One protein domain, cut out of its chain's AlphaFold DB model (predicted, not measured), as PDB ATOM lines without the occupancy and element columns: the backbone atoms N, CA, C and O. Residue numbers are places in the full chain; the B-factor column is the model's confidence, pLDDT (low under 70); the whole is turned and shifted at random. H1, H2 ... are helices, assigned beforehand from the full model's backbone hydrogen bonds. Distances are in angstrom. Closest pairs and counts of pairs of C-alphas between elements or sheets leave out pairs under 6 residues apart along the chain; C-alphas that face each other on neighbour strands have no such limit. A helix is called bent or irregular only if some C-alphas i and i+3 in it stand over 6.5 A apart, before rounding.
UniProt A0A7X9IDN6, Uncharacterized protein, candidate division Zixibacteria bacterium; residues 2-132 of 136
ATOM      1  N   SER A   2     118.805 169.119 209.564       69.62
ATOM      2  CA  SER A   2     120.266 168.894 209.453       69.62
ATOM      3  C   SER A   2     120.669 167.665 208.606       69.62
ATOM      4  O   SER A   2     121.455 167.788 207.673       69.62
ATOM      5  N   ASN A   3     120.036 166.502 208.818       77.25
ATOM      6  CA  ASN A   3     120.365 165.275 208.069       77.25
ATOM      7  C   ASN A   3     120.038 165.338 206.566       77.25
ATOM      8  O   ASN A   3     120.718 164.700 205.773       77.25
ATOM      9  N   ILE A   4     119.026 166.109 206.155       85.75
ATOM     10  CA  ILE A   4     118.644 166.224 204.735       85.75
ATOM     11  C   ILE A   4     119.687 167.051 203.977       85.75
ATOM     12  O   ILE A   4     120.085 166.681 202.876       85.75
ATOM     13  N   ILE A   5     120.175 168.131 204.594       85.38
ATOM     14  CA  ILE A   5     121.225 168.984 204.026       85.38
ATOM     15  C   ILE A   5     122.515 168.177 203.840       85.38
ATOM     16  O   ILE A   5     123.117 168.239 202.772       85.38
ATOM     17  N   ILE A   6     122.897 167.364 204.833       87.25
ATOM     18  CA  ILE A   6     124.082 166.496 204.753       87.25
ATOM     19  C   ILE A   6     123.948 165.487 203.603       87.25
ATOM     20  O   ILE A   6     124.870 165.357 202.801       87.25
ATOM     21  N   THR A   7     122.799 164.819 203.465       87.31
ATOM     22  CA  THR A   7     122.575 163.845 202.382       87.31
ATOM     23  C   THR A   7     122.657 164.484 200.994       87.31
ATOM     24  O   THR A   7     123.277 163.915 200.097       87.31
ATOM     25  N   ILE A   8     122.087 165.681 200.812       89.06
ATOM     26  CA  ILE A   8     122.173 166.421 199.544       89.06
ATOM     27  C   ILE A   8     123.629 166.798 199.237       89.06
ATOM     28  O   ILE A   8     124.080 166.636 198.106       89.06
ATOM     29  N   LEU A   9     124.383 167.246 200.243       90.06
ATOM     30  CA  LEU A   9     125.783 167.646 200.084       90.06
ATOM     31  C   LEU A   9     126.675 166.450 199.713       90.06
ATOM     32  O   LEU A   9     127.520 166.563 198.826       90.06
ATOM     33  N   VAL A  10     126.427 165.283 200.315       91.19
ATOM     34  CA  VAL A  10     127.102 164.025 199.958       91.19
ATOM     35  C   VAL A  10     126.761 163.602 198.528       91.19
ATOM     36  O   VAL A  10     127.671 163.268 197.773       91.19
ATOM     37  N   ALA A  11     125.488 163.656 198.122       88.69
ATOM     38  CA  ALA A  11     125.074 163.319 196.757       88.69
ATOM     39  C   ALA A  11     125.694 164.258 195.706       88.69
ATOM     40  O   ALA A  11     126.100 163.824 194.629       88.69
ATOM     41  N   PHE A  12     125.812 165.547 196.028       91.25
ATOM     42  CA  PHE A  12     126.443 166.521 195.142       91.25
ATOM     43  C   PHE A  12     127.955 166.289 195.034       91.25
ATOM     44  O   PHE A  12     128.513 166.298 193.936       91.25
ATOM     45  N   ALA A  13     128.620 166.009 196.159       89.81
ATOM     46  CA  ALA A  13     130.042 165.687 196.179       89.81
ATOM     47  C   ALA A  13     130.355 164.410 195.380       89.81
ATOM     48  O   ALA A  13     131.300 164.401 194.591       89.81
ATOM     49  N   THR A  14     129.554 163.347 195.518       91.06
ATOM     50  CA  THR A  14     129.754 162.108 194.747       91.06
ATOM     51  C   THR A  14     129.502 162.307 193.255       91.06
ATOM     52  O   THR A  14     130.267 161.780 192.447       91.06
ATOM     53  N   ALA A  15     128.507 163.113 192.871       89.00
ATOM     54  CA  ALA A  15     128.261 163.466 191.474       89.00
ATOM     55  C   ALA A  15     129.437 164.241 190.852       89.00
ATOM     56  O   ALA A  15     129.881 163.907 189.752       89.00
ATOM     57  N   LEU A  16     129.992 165.224 191.572       91.31
ATOM     58  CA  LEU A  16     131.164 165.986 191.125       91.31
ATOM     59  C   LEU A  16     132.402 165.096 190.971       91.31
ATOM     60  O   LEU A  16     133.099 165.177 189.958       91.31
ATOM     61  N   ILE A  17     132.652 164.206 191.938       89.31
ATOM     62  CA  ILE A  17     133.751 163.233 191.863       89.31
ATOM     63  C   ILE A  17     133.548 162.297 190.664       89.31
ATOM     64  O   ILE A  17     134.485 162.069 189.901       89.31
ATOM     65  N   GLY A  18     132.330 161.790 190.457       87.25
ATOM     66  CA  GLY A  18     131.994 160.932 189.321       87.25
ATOM     67  C   GLY A  18     132.232 161.615 187.971       87.25
ATOM     68  O   GLY A  18     132.868 161.034 187.092       87.25
ATOM     69  N   TYR A  19     131.800 162.870 187.825       88.25
ATOM     70  CA  TYR A  19     132.037 163.673 186.622       88.25
ATOM     71  C   TYR A  19     133.535 163.910 186.368       88.25
ATOM     72  O   TYR A  19     134.024 163.730 185.248       88.25
ATOM     73  N   TYR A  20     134.289 164.250 187.415       85.38
ATOM     74  CA  TYR A  20     135.737 164.442 187.324       85.38
ATOM     75  C   TYR A  20     136.471 163.152 186.922       85.38
ATOM     76  O   TYR A  20     137.329 163.159 186.042       85.38
ATOM     77  N   LEU A  21     136.103 162.008 187.502       84.81
ATOM     78  CA  LEU A  21     136.682 160.717 187.121       84.81
ATOM     79  C   LEU A  21     136.317 160.323 185.682       84.81
ATOM     80  O   LEU A  21     137.160 159.784 184.962       84.81
ATOM     81  N   GLY A  22     135.088 160.616 185.246       82.19
ATOM     82  CA  GLY A  22     134.634 160.378 183.875       82.19
ATOM     83  C   GLY A  22     135.425 161.186 182.844       82.19
ATOM     84  O   GLY A  22     135.925 160.624 181.868       82.19
ATOM     85  N   THR A  23     135.612 162.483 183.089       82.06
ATOM     86  CA  THR A  23     136.413 163.362 182.219       82.06
ATOM     87  C   THR A  23     137.886 162.951 182.183       82.06
ATOM     88  O   THR A  23     138.475 162.888 181.102       82.06
ATOM     89  N   LEU A  24     138.468 162.568 183.326       82.00
ATOM     90  CA  LEU A  24     139.839 162.052 183.398       82.00
ATOM     91  C   LEU A  24     140.011 160.765 182.574       82.00
ATOM     92  O   LEU A  24     140.996 160.613 181.846       82.00
ATOM     93  N   LYS A  25     139.048 159.839 182.664       83.38
ATOM     94  CA  LYS A  25     139.044 158.596 181.882       83.38
ATOM     95  C   LYS A  25     138.957 158.891 180.384       83.38
ATOM     96  O   LYS A  25     139.784 158.380 179.632       83.38
ATOM     97  N   PHE A  26     138.024 159.748 179.975       83.25
ATOM     98  CA  PHE A  26     137.844 160.144 178.577       83.25
ATOM     99  C   PHE A  26     139.113 160.781 177.995       83.25
ATOM    100  O   PHE A  26     139.579 160.396 176.922       83.25
ATOM    101  N   PHE A  27     139.731 161.708 178.732       81.75
ATOM    102  CA  PHE A  27     140.982 162.330 178.310       81.75
ATOM    103  C   PHE A  27     142.110 161.300 178.164       81.75
ATOM    104  O   PHE A  27     142.836 161.312 177.170       81.75
ATOM    105  N   ARG A  28     142.232 160.360 179.113       82.38
ATOM    106  CA  ARG A  28     143.239 159.291 179.055       82.38
ATOM    107  C   ARG A  28     143.043 158.373 177.850       82.38
ATOM    108  O   ARG A  28     144.024 157.984 177.220       82.38
ATOM    109  N   GLU A  29     141.803 158.015 177.537       85.81
ATOM    110  CA  GLU A  29     141.474 157.167 176.389       85.81
ATOM    111  C   GLU A  29     141.804 157.863 175.065       85.81
ATOM    112  O   GLU A  29     142.472 157.269 174.217       85.81
ATOM    113  N   ASN A  30     141.442 159.141 174.922       86.38
ATOM    114  CA  ASN A  30     141.784 159.929 173.736       86.38
ATOM    115  C   ASN A  30     143.293 160.120 173.585       86.38
ATOM    116  O   ASN A  30     143.825 159.949 172.491       86.38
ATOM    117  N   LYS A  31     144.001 160.398 174.685       87.06
ATOM    118  CA  LYS A  31     145.461 160.520 174.690       87.06
ATOM    119  C   LYS A  31     146.140 159.210 174.283       87.06
ATOM    120  O   LYS A  31     147.053 159.216 173.464       87.06
ATOM    121  N   LEU A  32     145.660 158.072 174.795       86.81
ATOM    122  CA  LEU A  32     146.153 156.753 174.394       86.81
ATOM    123  C   LEU A  32     145.896 156.480 172.907       86.81
ATOM    124  O   LEU A  32     146.761 155.918 172.239       86.81
ATOM    125  N   LYS A  33     144.720 156.857 172.391       89.25
ATOM    126  CA  LYS A  33     144.386 156.705 170.973       89.25
ATOM    127  C   LYS A  33     145.306 157.553 170.093       89.25
ATOM    128  O   LYS A  33     145.934 156.996 169.201       89.25
ATOM    129  N   ALA A  34     145.468 158.836 170.414       87.88
ATOM    130  CA  ALA A  34     146.381 159.726 169.701       87.88
ATOM    131  C   ALA A  34     147.806 159.154 169.681       87.88
ATOM    132  O   ALA A  34     148.445 159.080 168.640       87.88
ATOM    133  N   TYR A  35     148.299 158.652 170.813       88.44
ATOM    134  CA  TYR A  35     149.644 158.079 170.881       88.44
ATOM    135  C   TYR A  35     149.836 156.797 170.080       88.44
ATOM    136  O   TYR A  35     150.936 156.562 169.580       88.44
ATOM    137  N   LYS A  36     148.791 155.981 169.912       87.38
ATOM    138  CA  LYS A  36     148.844 154.836 168.993       87.38
ATOM    139  C   LYS A  36     149.023 155.277 167.540       87.38
ATOM    140  O   LYS A  36     149.691 154.573 166.795       87.38
ATOM    141  N   GLU A  37     148.456 156.419 167.163       87.19
ATOM    142  CA  GLU A  37     148.578 156.997 165.819       87.19
ATOM    143  C   GLU A  37     149.929 157.713 165.626       87.19
ATOM    144  O   GLU A  37     150.519 157.646 164.554       87.19
ATOM    145  N   ILE A  38     150.467 158.333 166.681       88.88
ATOM    146  CA  ILE A  38     151.724 159.101 166.649       88.88
ATOM    147  C   ILE A  38     152.978 158.215 166.609       88.88
ATOM    148  O   ILE A  38     153.968 158.561 165.964       88.88
ATOM    149  N   LEU A  39     152.990 157.101 167.350       86.75
ATOM    150  CA  LEU A  39     154.208 156.306 167.543       86.75
ATOM    151  C   LEU A  39     154.776 155.691 166.249       86.75
ATOM    152  O   LEU A  39     155.994 155.765 166.079       86.75
ATOM    153  N   PRO A  40     153.976 155.093 165.341       85.06
ATOM    154  CA  PRO A  40     154.521 154.446 164.150       85.06
ATOM    155  C   PRO A  40     155.280 155.404 163.213       85.06
ATOM    156  O   PRO A  40     156.425 155.078 162.892       85.06
ATOM    157  N   PRO A  41     154.754 156.593 162.840       85.62
ATOM    158  CA  PRO A  41     155.494 157.548 162.008       85.62
ATOM    159  C   PRO A  41     156.797 158.034 162.655       85.62
ATOM    160  O   PRO A  41     157.828 158.100 161.990       85.62
ATOM    161  N   ILE A  42     156.789 158.308 163.967       84.88
ATOM    162  CA  ILE A  42     157.986 158.762 164.696       84.88
ATOM    163  C   ILE A  42     159.064 157.672 164.744       84.88
ATOM    164  O   ILE A  42     160.245 157.956 164.543       84.88
ATOM    165  N   ILE A  43     158.677 156.416 164.991       82.38
ATOM    166  CA  ILE A  43     159.614 155.284 164.992       82.38
ATOM    167  C   ILE A  43     160.139 155.025 163.574       82.38
ATOM    168  O   ILE A  43     161.331 154.773 163.409       82.38
ATOM    169  N   SER A  44     159.281 155.122 162.555       80.38
ATOM    170  CA  SER A  44     159.681 154.970 161.151       80.38
ATOM    171  C   SER A  44     160.745 155.990 160.752       80.38
ATOM    172  O   SER A  44     161.794 155.599 160.236       80.38
ATOM    173  N   ALA A  45     160.528 157.266 161.092       78.75
ATOM    174  CA  ALA A  45     161.485 158.343 160.849       78.75
ATOM    175  C   ALA A  45     162.812 158.137 161.603       78.75
ATOM    176  O   ALA A  45     163.883 158.364 161.050       78.75
ATOM    177  N   ALA A  46     162.774 157.660 162.852       77.75
ATOM    178  CA  ALA A  46     163.985 157.428 163.647       77.75
ATOM    179  C   ALA A  46     164.881 156.305 163.103       77.75
ATOM    180  O   ALA A  46     166.106 156.368 163.226       77.75
ATOM    181  N   TYR A  47     164.281 155.271 162.517       75.00
ATOM    182  CA  TYR A  47     164.994 154.064 162.101       75.00
ATOM    183  C   TYR A  47     165.037 153.852 160.584       75.00
ATOM    184  O   TYR A  47     165.492 152.798 160.148       75.00
ATOM    185  N   ASN A  48     164.616 154.837 159.783       71.00
ATOM    186  CA  ASN A  48     164.598 154.771 158.315       71.00
ATOM    187  C   ASN A  48     163.934 153.487 157.779       71.00
ATOM    188  O   ASN A  48     164.415 152.855 156.840       71.00
ATOM    189  N   LEU A  49     162.833 153.072 158.412       56.78
ATOM    190  CA  LEU A  49     162.191 151.764 158.187       56.78
ATOM    191  C   LEU A  49     161.485 151.638 156.853       56.78
ATOM    192  O   LEU A  49     161.268 150.540 156.343       56.78
ATOM    193  N   GLN A  50     161.138 152.781 156.296       49.84
ATOM    194  CA  GLN A  50     160.656 152.952 154.949       49.84
ATOM    195  C   GLN A  50     161.475 154.116 154.415       49.84
ATOM    196  O   GLN A  50     161.574 155.144 155.081       49.84
ATOM    197  N   GLY A  51     162.115 153.947 153.259       48.88
ATOM    198  CA  GLY A  51     163.047 154.914 152.666       48.88
ATOM    199  C   GLY A  51     162.433 156.247 152.228       48.88
ATOM    200  O   GLY A  51     162.940 156.815 151.277       48.88
ATOM    201  N   ASN A  52     161.343 156.673 152.865       50.44
ATOM    202  CA  ASN A  52     160.781 158.009 153.029       50.44
ATOM    203  C   ASN A  52     159.582 157.794 153.966       50.44
ATOM    204  O   ASN A  52     158.531 157.339 153.513       50.44
ATOM    205  N   ALA A  53     159.731 158.028 155.274       55.25
ATOM    206  CA  ALA A  53     158.540 158.262 156.087       55.25
ATOM    207  C   ALA A  53     157.814 159.434 155.418       55.25
ATOM    208  O   ALA A  53     158.453 160.450 155.163       55.25
ATOM    209  N   ASP A  54     156.547 159.264 155.035       65.62
ATOM    210  CA  ASP A  54     155.799 160.329 154.371       65.62
ATOM    211  C   ASP A  54     155.854 161.567 155.279       65.62
ATOM    212  O   ASP A  54     155.333 161.541 156.402       65.62
ATOM    213  N   ASP A  55     156.540 162.628 154.837       75.62
ATOM    214  CA  ASP A  55     156.761 163.846 155.627       75.62
ATOM    215  C   ASP A  55     155.429 164.383 156.163       75.62
ATOM    216  O   ASP A  55     155.355 164.956 157.251       75.62
ATOM    217  N   LYS A  56     154.337 164.144 155.429       83.62
ATOM    218  CA  LYS A  56     152.985 164.491 155.849       83.62
ATOM    219  C   LYS A  56     152.519 163.698 157.072       83.62
ATOM    220  O   LYS A  56     151.954 164.295 157.991       83.62
ATOM    221  N   GLU A  57     152.729 162.385 157.105       85.50
ATOM    222  CA  GLU A  57     152.361 161.538 158.247       85.50
ATOM    223  C   GLU A  57     153.205 161.881 159.474       85.50
ATOM    224  O   GLU A  57     152.667 162.023 160.574       85.50
ATOM    225  N   PHE A  58     154.507 162.100 159.281       86.19
ATOM    226  CA  PHE A  58     155.405 162.517 160.355       86.19
ATOM    227  C   PHE A  58     155.015 163.888 160.930       86.19
ATOM    228  O   PHE A  58     154.861 164.028 162.143       86.19
ATOM    229  N   ASN A  59     154.751 164.881 160.076       85.56
ATOM    230  CA  ASN A  59     154.307 166.208 160.512       85.56
ATOM    231  C   ASN A  59     152.941 166.163 161.213       85.56
ATOM    232  O   ASN A  59     152.730 166.852 162.213       85.56
ATOM    233  N   THR A  60     152.023 165.316 160.739       90.00
ATOM    234  CA  THR A  60     150.723 165.101 161.395       90.00
ATOM    235  C   THR A  60     150.912 164.477 162.778       90.00
ATOM    236  O   THR A  60     150.303 164.930 163.749       90.00
ATOM    237  N   ALA A  61     151.801 163.488 162.900       89.81
ATOM    238  CA  ALA A  61     152.148 162.876 164.177       89.81
ATOM    239  C   ALA A  61     152.785 163.888 165.145       89.81
ATOM    240  O   ALA A  61     152.435 163.902 166.324       89.81
ATOM    241  N   LEU A  62     153.658 164.780 164.666       89.12
ATOM    242  CA  LEU A  62     154.219 165.857 165.489       89.12
ATOM    243  C   LEU A  62     153.147 166.843 165.966       89.12
ATOM    244  O   LEU A  62     153.138 167.207 167.142       89.12
ATOM    245  N   ALA A  63     152.209 167.230 165.098       88.75
ATOM    246  CA  ALA A  63     151.105 168.115 165.468       88.75
ATOM    247  C   ALA A  63     150.192 167.480 166.529       88.75
ATOM    248  O   ALA A  63     149.868 168.109 167.539       88.75
ATOM    249  N   LEU A  64     149.822 166.207 166.352       90.06
ATOM    250  CA  LEU A  64     149.049 165.466 167.350       90.06
ATOM    251  C   LEU A  64     149.833 165.311 168.659       90.06
ATOM    252  O   LEU A  64     149.260 165.448 169.741       90.06
ATOM    253  N   LEU A  65     151.143 165.060 168.590       90.94
ATOM    254  CA  LEU A  65     151.984 164.972 169.779       90.94
ATOM    255  C   LEU A  65     151.989 166.304 170.529       90.94
ATOM    256  O   LEU A  65     151.814 166.304 171.744       90.94
ATOM    257  N   TRP A  66     152.110 167.431 169.831       87.44
ATOM    258  CA  TRP A  66     152.059 168.753 170.449       87.44
ATOM    259  C   TRP A  66     150.725 169.023 171.167       87.44
ATOM    260  O   TRP A  66     150.729 169.544 172.278       87.44
ATOM    261  N   LEU A  67     149.595 168.599 170.587       88.31
ATOM    262  CA  LEU A  67     148.261 168.802 171.169       88.31
ATOM    263  C   LEU A  67     147.971 167.911 172.385       88.31
ATOM    264  O   LEU A  67     147.332 168.354 173.339       88.31
ATOM    265  N   TYR A  68     148.392 166.646 172.342       87.06
ATOM    266  CA  TYR A  68     147.996 165.649 173.344       87.06
ATOM    267  C   TYR A  68     149.055 165.377 174.412       87.06
ATOM    268  O   TYR A  68     148.750 164.728 175.416       87.06
ATOM    269  N   SER A  69     150.297 165.823 174.214       88.25
ATOM    270  CA  SER A  69     151.391 165.539 175.140       88.25
ATOM    271  C   SER A  69     151.551 166.558 176.259       88.25
ATOM    272  O   SER A  69     151.145 167.713 176.158       88.25
ATOM    273  N   SER A  70     152.129 166.113 177.374       88.50
ATOM    274  CA  SER A  70     152.587 167.036 178.406       88.50
ATOM    275  C   SER A  70     153.782 167.848 177.924       88.50
ATOM    276  O   SER A  70     154.539 167.445 177.039       88.50
ATOM    277  N   LYS A  71     153.999 168.984 178.590       87.19
ATOM    278  CA  LYS A  71     155.143 169.871 178.355       87.19
ATOM    279  C   LYS A  71     156.476 169.113 178.306       87.19
ATOM    280  O   LYS A  71     157.293 169.382 177.433       87.19
ATOM    281  N   ASP A  72     156.682 168.153 179.205       88.00
ATOM    282  CA  ASP A  72     157.936 167.397 179.295       88.00
ATOM    283  C   ASP A  72     158.184 166.519 178.064       88.00
ATOM    284  O   ASP A  72     159.323 166.392 177.607       88.00
ATOM    285  N   VAL A  73     157.125 165.911 177.523       90.31
ATOM    286  CA  VAL A  73     157.188 165.113 176.294       90.31
ATOM    287  C   VAL A  73     157.394 166.025 175.092       90.31
ATOM    288  O   VAL A  73     158.283 165.749 174.291       90.31
ATOM    289  N   ALA A  74     156.643 167.127 174.999       89.25
ATOM    290  CA  ALA A  74     156.743 168.071 173.890       89.25
ATOM    291  C   ALA A  74     158.158 168.659 173.774       89.25
ATOM    292  O   ALA A  74     158.760 168.613 172.707       89.25
ATOM    293  N   VAL A  75     158.742 169.114 174.888       91.94
ATOM    294  CA  VAL A  75     160.119 169.641 174.928       91.94
ATOM    295  C   VAL A  75     161.147 168.562 174.576       91.94
ATOM    296  O   VAL A  75     162.137 168.835 173.900       91.94
ATOM    297  N   SER A  76     160.929 167.324 175.026       91.62
ATOM    298  CA  SER A  76     161.820 166.209 174.692       91.62
ATOM    299  C   SER A  76     161.787 165.883 173.201       91.62
ATOM    300  O   SER A  76     162.841 165.690 172.596       91.62
ATOM    301  N   MET A  77     160.591 165.848 172.613       91.44
ATOM    302  CA  MET A  77     160.418 165.568 171.194       91.44
ATOM    303  C   MET A  77     160.947 166.716 170.335       91.44
ATOM    304  O   MET A  77     161.613 166.459 169.341       91.44
ATOM    305  N   GLU A  78     160.760 167.965 170.758       90.94
ATOM    306  CA  GLU A  78     161.332 169.129 170.078       90.94
ATOM    307  C   GLU A  78     162.860 169.051 170.018       90.94
ATOM    308  O   GLU A  78     163.468 169.287 168.976       90.94
ATOM    309  N   LYS A  79     163.505 168.614 171.109       90.94
ATOM    310  CA  LYS A  79     164.946 168.339 171.091       90.94
ATOM    311  C   LYS A  79     165.296 167.281 170.039       90.94
ATOM    312  O   LYS A  79     166.266 167.475 169.308       90.94
ATOM    313  N   ALA A  80     164.524 166.196 169.937       89.88
ATOM    314  CA  ALA A  80     164.747 165.159 168.931       89.88
ATOM    315  C   ALA A  80     164.594 165.706 167.501       89.88
ATOM    316  O   ALA A  80     165.489 165.518 166.680       89.88
ATOM    317  N   VAL A  81     163.529 166.459 167.220       88.69
ATOM    318  CA  VAL A  81     163.300 167.101 165.915       88.69
ATOM    319  C   VAL A  81     164.413 168.102 165.587       88.69
ATOM    320  O   VAL A  81     164.902 168.133 164.462       88.69
ATOM    321  N   SER A  82     164.911 168.851 166.572       89.00
ATOM    322  CA  SER A  82     166.028 169.779 166.359       89.00
ATOM    323  C   SER A  82     167.325 169.077 165.926       89.00
ATOM    324  O   SER A  82     168.102 169.656 165.171       89.00
ATOM    325  N   ILE A  83     167.548 167.832 166.368       89.00
ATOM    326  CA  ILE A  83     168.683 166.998 165.940       89.00
ATOM    327  C   ILE A  83     168.463 166.478 164.517       89.00
ATOM    328  O   ILE A  83     169.415 166.341 163.759       89.00
ATOM    329  N   MET A  84     167.213 166.209 164.137       83.88
ATOM    330  CA  MET A  84     166.876 165.828 162.766       83.88
ATOM    331  C   MET A  84     167.178 166.963 161.774       83.88
ATOM    332  O   MET A  84     167.685 166.702 160.688       83.88
ATOM    333  N   VAL A  85     166.924 168.219 162.163       85.19
ATOM    334  CA  VAL A  85     167.263 169.413 161.363       85.19
ATOM    335  C   VAL A  85     168.772 169.681 161.353       85.19
ATOM    336  O   VAL A  85     169.330 170.050 160.322       85.19
ATOM    337  N   ASP A  86     169.445 169.497 162.492       85.44
ATOM    338  CA  ASP A  86     170.888 169.699 162.645       85.44
ATOM    339  C   ASP A  86     171.543 168.503 163.365       85.44
ATOM    340  O   ASP A  86     171.621 168.478 164.605       85.44
ATOM    341  N   PRO A  87     172.071 167.520 162.605       86.12
ATOM    342  CA  PRO A  87     172.648 166.294 163.162       86.12
ATOM    343  C   PRO A  87     173.853 166.510 164.085       86.12
ATOM    344  O   PRO A  87     174.224 165.611 164.838       86.12
ATOM    345  N   ARG A  88     174.474 167.698 164.083       89.25
ATOM    346  CA  ARG A  88     175.606 168.013 164.974       89.25
ATOM    347  C   ARG A  88     175.192 168.099 166.443       89.25
ATOM    348  O   ARG A  88     176.044 168.027 167.324       89.25
ATOM    349  N   ARG A  89     173.892 168.248 166.718       85.81
ATOM    350  CA  ARG A  89     173.340 168.405 168.070       85.81
ATOM    351  C   ARG A  89     173.245 167.096 168.857       85.81
ATOM    352  O   ARG A  89     173.022 167.148 170.066       85.81
ATOM    353  N   GLY A  90     173.404 165.939 168.210       89.38
ATOM    354  CA  GLY A  90     173.456 164.648 168.894       89.38
ATOM    355  C   GLY A  90     172.901 163.480 168.084       89.38
ATOM    356  O   GLY A  90     172.797 163.528 166.864       89.38
ATOM    357  N   ASN A  91     172.539 162.407 168.786       86.75
ATOM    358  CA  ASN A  91     171.989 161.196 168.183       86.75
ATOM    359  C   ASN A  91     170.451 161.250 168.157       86.75
ATOM    360  O   ASN A  91     169.804 161.223 169.208       86.75
ATOM    361  N   PHE A  92     169.870 161.294 166.952       85.25
ATOM    362  CA  PHE A  92     168.420 161.360 166.757       85.25
ATOM    363  C   PHE A  92     167.689 160.141 167.336       85.25
ATOM    364  O   PHE A  92     166.720 160.303 168.076       85.25
ATOM    365  N   GLN A  93     168.185 158.926 167.076       84.12
ATOM    366  CA  GLN A  93     167.568 157.687 167.561       84.12
ATOM    367  C   GLN A  93     167.487 157.659 169.084       84.12
ATOM    368  O   GLN A  93     166.436 157.354 169.646       84.12
ATOM    369  N   GLN A  94     168.575 158.032 169.756       86.38
ATOM    370  CA  GLN A  94     168.599 158.100 171.212       86.38
ATOM    371  C   GLN A  94     167.602 159.143 171.743       86.38
ATOM    372  O   GLN A  94     166.839 158.854 172.664       86.38
ATOM    373  N   ALA A  95     167.557 160.337 171.145       88.12
ATOM    374  CA  ALA A  95     166.634 161.392 171.561       88.12
ATOM    375  C   ALA A  95     165.157 160.997 171.366       88.12
ATOM    376  O   ALA A  95     164.302 161.323 172.199       88.12
ATOM    377  N   VAL A  96     164.849 160.252 170.300       88.38
ATOM    378  CA  VAL A  96     163.513 159.683 170.075       88.38
ATOM    379  C   VAL A  96     163.193 158.622 171.127       88.38
ATOM    380  O   VAL A  96     162.122 158.682 171.728       88.38
ATOM    381  N   GLN A  97     164.114 157.701 171.429       86.94
ATOM    382  CA  GLN A  97     163.913 156.699 172.484       86.94
ATOM    383  C   GLN A  97     163.632 157.348 173.845       86.94
ATOM    384  O   GLN A  97     162.668 156.981 174.518       86.94
ATOM    385  N   GLU A  98     164.420 158.352 174.235       88.19
ATOM    386  CA  GLU A  98     164.205 159.125 175.466       88.19
ATOM    387  C   GLU A  98     162.815 159.780 175.495       88.19
ATOM    388  O   GLU A  98     162.133 159.780 176.525       88.19
ATOM    389  N   SER A  99     162.364 160.299 174.355       89.12
ATOM    390  CA  SER A  99     161.060 160.951 174.231       89.12
ATOM    391  C   SER A  99     159.903 159.952 174.295       89.12
ATOM    392  O   SER A  99     158.900 160.226 174.953       89.12
ATOM    393  N   ILE A 100     160.046 158.757 173.712       87.88
ATOM    394  CA  ILE A 100     159.033 157.695 173.809       87.88
ATOM    395  C   ILE A 100     158.942 157.151 175.244       87.88
ATOM    396  O   ILE A 100     157.843 156.897 175.744       87.88
ATOM    397  N   VAL A 101     160.070 157.022 175.949       86.62
ATOM    398  CA  VAL A 101     160.081 156.664 177.377       86.62
ATOM    399  C   VAL A 101     159.270 157.672 178.193       86.62
ATOM    400  O   VAL A 101     158.451 157.279 179.025       86.62
ATOM    401  N   LYS A 102     159.442 158.973 177.936       86.38
ATOM    402  CA  LYS A 102     158.639 160.018 178.588       86.38
ATOM    403  C   LYS A 102     157.165 159.936 178.207       86.38
ATOM    404  O   LYS A 102     156.316 160.031 179.090       86.38
ATOM    405  N   LEU A 103     156.861 159.681 176.936       86.69
ATOM    406  CA  LEU A 103     155.497 159.495 176.442       86.69
ATOM    407  C   LEU A 103     154.787 158.350 177.182       86.69
ATOM    408  O   LEU A 103     153.630 158.492 177.568       86.69
ATOM    409  N   ARG A 104     155.490 157.257 177.507       81.94
ATOM    410  CA  ARG A 104     154.953 156.180 178.359       81.94
ATOM    411  C   ARG A 104     154.557 156.671 179.756       81.94
ATOM    412  O   ARG A 104     153.484 156.305 180.239       81.94
ATOM    413  N   TYR A 105     155.385 157.491 180.406       81.75
ATOM    414  CA  TYR A 105     155.046 158.071 181.718       81.75
ATOM    415  C   TYR A 105     153.915 159.087 181.652       81.75
ATOM    416  O   TYR A 105     153.246 159.308 182.659       81.75
ATOM    417  N   ASP A 106     153.694 159.673 180.483       82.38
ATOM    418  CA  ASP A 106     152.644 160.652 180.251       82.38
ATOM    419  C   ASP A 106     151.239 160.028 180.137       82.38
ATOM    420  O   ASP A 106     150.227 160.705 180.334       82.38
ATOM    421  N   ILE A 107     151.173 158.724 179.840       78.19
ATOM    422  CA  ILE A 107     149.944 157.908 179.851       78.19
ATOM    423  C   ILE A 107     149.726 157.252 181.218       78.19
ATOM    424  O   ILE A 107     148.587 156.993 181.619       78.19
ATOM    425  N   TRP A 108     150.815 156.912 181.914       73.00
ATOM    426  CA  TRP A 108     150.733 156.138 183.144       73.00
ATOM    427  C   TRP A 108     150.024 156.951 184.237       73.00
ATOM    428  O   TRP A 108     150.423 158.087 184.504       73.00
ATOM    429  N   PRO A 109     148.986 156.400 184.895       63.88
ATOM    430  CA  PRO A 109     148.291 157.126 185.946       63.88
ATOM    431  C   PRO A 109     149.256 157.509 187.082       63.88
ATOM    432  O   PRO A 109     150.183 156.746 187.384       63.88
ATOM    433  N   PRO A 110     149.047 158.666 187.739       56.78
ATOM    434  CA  PRO A 110     149.761 158.985 188.966       56.78
ATOM    435  C   PRO A 110     149.466 157.886 189.994       56.78
ATOM    436  O   PRO A 110     148.316 157.631 190.338       56.78
ATOM    437  N   GLY A 111     150.503 157.176 190.430       57.91
ATOM    438  CA  GLY A 111     150.367 156.035 191.327       57.91
ATOM    439  C   GLY A 111     151.725 155.483 191.761       57.91
ATOM    440  O   GLY A 111     152.757 155.900 191.223       57.91
ATOM    441  N   PRO A 112     151.749 154.520 192.698       55.41
ATOM    442  CA  PRO A 112     152.982 154.007 193.308       55.41
ATOM    443  C   PRO A 112     153.935 153.345 192.297       55.41
ATOM    444  O   PRO A 112     155.133 153.236 192.535       55.41
ATOM    445  N   PHE A 113     153.428 152.959 191.123       53.62
ATOM    446  CA  PHE A 113     154.209 152.343 190.048       53.62
ATOM    447  C   PHE A 113     154.886 153.346 189.100       53.62
ATOM    448  O   PHE A 113     155.676 152.928 188.253       53.62
ATOM    449  N   LYS A 114     154.652 154.660 189.262       56.31
ATOM    450  CA  LYS A 114     155.327 155.715 188.478       56.31
ATOM    451  C   LYS A 114     156.850 155.743 188.716       56.31
ATOM    452  O   LYS A 114     157.585 156.324 187.926       56.31
ATOM    453  N   GLY A 115     157.323 155.093 189.787       54.22
ATOM    454  CA  GLY A 115     158.728 155.049 190.196       54.22
ATOM    455  C   GLY A 115     159.619 154.045 189.454       54.22
ATOM    456  O   GLY A 115     160.838 154.163 189.544       54.22
ATOM    457  N   LYS A 116     159.069 153.085 188.691       61.81
ATOM    458  CA  LYS A 116     159.900 152.175 187.878       61.81
ATOM    459  C   LYS A 116     160.279 152.853 186.564       61.81
ATOM    460  O   LYS A 116     159.650 152.617 185.529       61.81
ATOM    461  N   LYS A 117     161.290 153.728 186.641       66.75
ATOM    462  CA  LYS A 117     161.874 154.407 185.485       66.75
ATOM    463  C   LYS A 117     162.609 153.399 184.595       66.75
ATOM    464  O   LYS A 117     163.774 153.128 184.827       66.75
ATOM    465  N   ILE A 118     161.921 152.878 183.582       71.44
ATOM    466  CA  ILE A 118     162.550 152.321 182.384       71.44
ATOM    467  C   ILE A 118     163.415 153.404 181.741       71.44
ATOM    468  O   ILE A 118     162.922 154.512 181.496       71.44
ATOM    469  N   LEU A 119     164.672 153.074 181.480       76.88
ATOM    470  CA  LEU A 119     165.633 153.903 180.767       76.88
ATOM    471  C   LEU A 119     165.571 153.627 179.257       76.88
ATOM    472  O   LEU A 119     165.187 152.546 178.816       76.88
ATOM    473  N   ALA A 120     165.961 154.610 178.443       73.69
ATOM    474  CA  ALA A 120     165.923 154.496 176.980       73.69
ATOM    475  C   ALA A 120     166.761 153.316 176.449       73.69
ATOM    476  O   ALA A 120     166.331 152.604 175.541       73.69
ATOM    477  N   ASN A 121     167.914 153.059 177.068       76.12
ATOM    478  CA  ASN A 121     168.801 151.947 176.727       76.12
ATOM    479  C   ASN A 121     168.220 150.563 177.084       76.12
ATOM    480  O   ASN A 121     168.541 149.586 176.414       76.12
ATOM    481  N   GLU A 122     167.325 150.455 178.070       75.31
ATOM    482  CA  GLU A 122     166.713 149.176 178.480       75.31
ATOM    483  C   GLU A 122     165.700 148.634 177.460       75.31
ATOM    484  O   GLU A 122     165.375 147.448 177.463       75.31
ATOM    485  N   ILE A 123     165.200 149.489 176.568       71.69
ATOM    486  CA  ILE A 123     164.201 149.130 175.551       71.69
ATOM    487  C   ILE A 123     164.737 149.236 174.122       71.69
ATOM    488  O   ILE A 123     163.984 149.065 173.163       71.69
ATOM    489  N   GLN A 124     166.048 149.431 173.957       69.62
ATOM    490  CA  GLN A 124     166.696 149.537 172.650       69.62
ATOM    491  C   GLN A 124     166.380 148.333 171.746       69.62
ATOM    492  O   GLN A 124     166.047 148.505 170.576       69.62
ATOM    493  N   HIS A 125     166.413 147.110 172.289       68.94
ATOM    494  CA  HIS A 125     166.108 145.886 171.534       68.94
ATOM    495  C   HIS A 125     164.638 145.771 171.117       68.94
ATOM    496  O   HIS A 125     164.343 145.183 170.077       68.94
ATOM    497  N   LEU A 126     163.718 146.342 171.901       68.69
ATOM    498  CA  LEU A 126     162.300 146.384 171.554       68.69
ATOM    499  C   LEU A 126     162.096 147.262 170.316       68.69
ATOM    500  O   LEU A 126     161.443 146.840 169.363       68.69
ATOM    501  N   TYR A 127     162.743 148.430 170.294       66.94
ATOM    502  CA  TYR A 127     162.731 149.309 169.129       66.94
ATOM    503  C   TYR A 127     163.423 148.684 167.930       66.94
ATOM    504  O   TYR A 127     162.814 148.668 166.874       66.94
ATOM    505  N   MET A 128     164.611 148.086 168.083       66.06
ATOM    506  CA  MET A 128     165.312 147.413 166.976       66.06
ATOM    507  C   MET A 128     164.490 146.277 166.346       66.06
ATOM    508  O   MET A 128     164.601 146.026 165.151       66.06
ATOM    509  N   ARG A 129     163.641 145.592 167.124       67.69
ATOM    510  CA  ARG A 129     162.743 144.555 166.592       67.69
ATOM    511  C   ARG A 129     161.546 145.133 165.836       67.69
ATOM    512  O   ARG A 129     161.175 144.581 164.804       67.69
ATOM    513  N   ILE A 130     160.945 146.210 166.345       66.56
ATOM    514  CA  ILE A 130     159.863 146.949 165.663       66.56
ATOM    515  C   ILE A 130     160.402 147.587 164.376       66.56
ATOM    516  O   ILE A 130     159.739 147.585 163.345       66.56
ATOM    517  N   ALA A 131     161.647 148.046 164.441       59.88
ATOM    518  CA  ALA A 131     162.428 148.667 163.393       59.88
ATOM    519  C   ALA A 131     162.954 147.704 162.314       59.88
ATOM    520  O   ALA A 131     163.923 148.006 161.634       59.88
ATOM    521  N   GLY A 132     162.338 146.539 162.124       52.78
ATOM    522  CA  GLY A 132     162.800 145.590 161.119       52.78
ATOM    523  C   GLY A 132     164.170 145.019 161.478       52.78
ATOM    524  O   GLY A 132     165.213 145.519 161.068       52.78
TER     525      GLY A 132
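This is residues 2 to 132 of the 136 residues of an uncharacterized protein of candidate division Zixibacteria bacterium (UniProt A0A7X9IDN6). A compact head of helices has one long arm: H1 runs out of the head, and its residues 2 to 26 stick out. In the head, the later part of H1a, with H2, H3 and H4, makes an up-and-down bundle, each helix running against the one before, and H6 crosses H4. The 131 printed residues, all helix in class, have six named helices, H1 to H6 in order, and no named strand. The whole is loose, with a radius of gyration of the C-alphas of 19.7 A, and spans 71 by 32 by 26 A.

H1, residues 2 to 47, was assigned as one helix by its hydrogen bonds but is bent: C-alphas 37 and 40 are 6.7 A apart, and arms H1a, residues 2 to 37, and H1b, residues 40 to 47, stand at a steep tilt of 46 degrees. H1a, with residues 31 to 37 alone, touches H2, residues 55 to 68, at a shallow tilt of 17 degrees, opposite ways; their closest C-alphas, of Lys 31 and Tyr 68, are 5.9 A apart. H3, residues 71 to 85, and H4, residues 92 to 107, form a hairpin; their closest C-alphas, of Ala 80 and Ala 95, are 5.0 A apart. H4 is the hub; with residues 94 to 101 alone it touches H6, residues 120 to 130, about perpendicular at 80 degrees, the closest C-alphas, of Glu 98 and Ala 120, 5.2 A apart. H5, residues 112 to 115, touches no helix. In H1a, H1b, H2, H3 and H4 every O i to N i+4 pair is within hydrogen-bond range; in H6 4 of 7 are, and H5 is too short for such a pair.

H1a begins at C-alpha 2, (120.266, 168.894, 209.453), and measures 53.4 A; H4 measures 22.9 A. H6 ends at C-alpha 130, (159.863, 146.949, 165.663).

The printed part has no cut and no long link. Its farthest C-alphas, of Ser 2 and Gly 51, are 72.5 A apart. The pLDDT is under 70 at residue 2 and residues 49 to 54, 109 to 117 and 124 to 132.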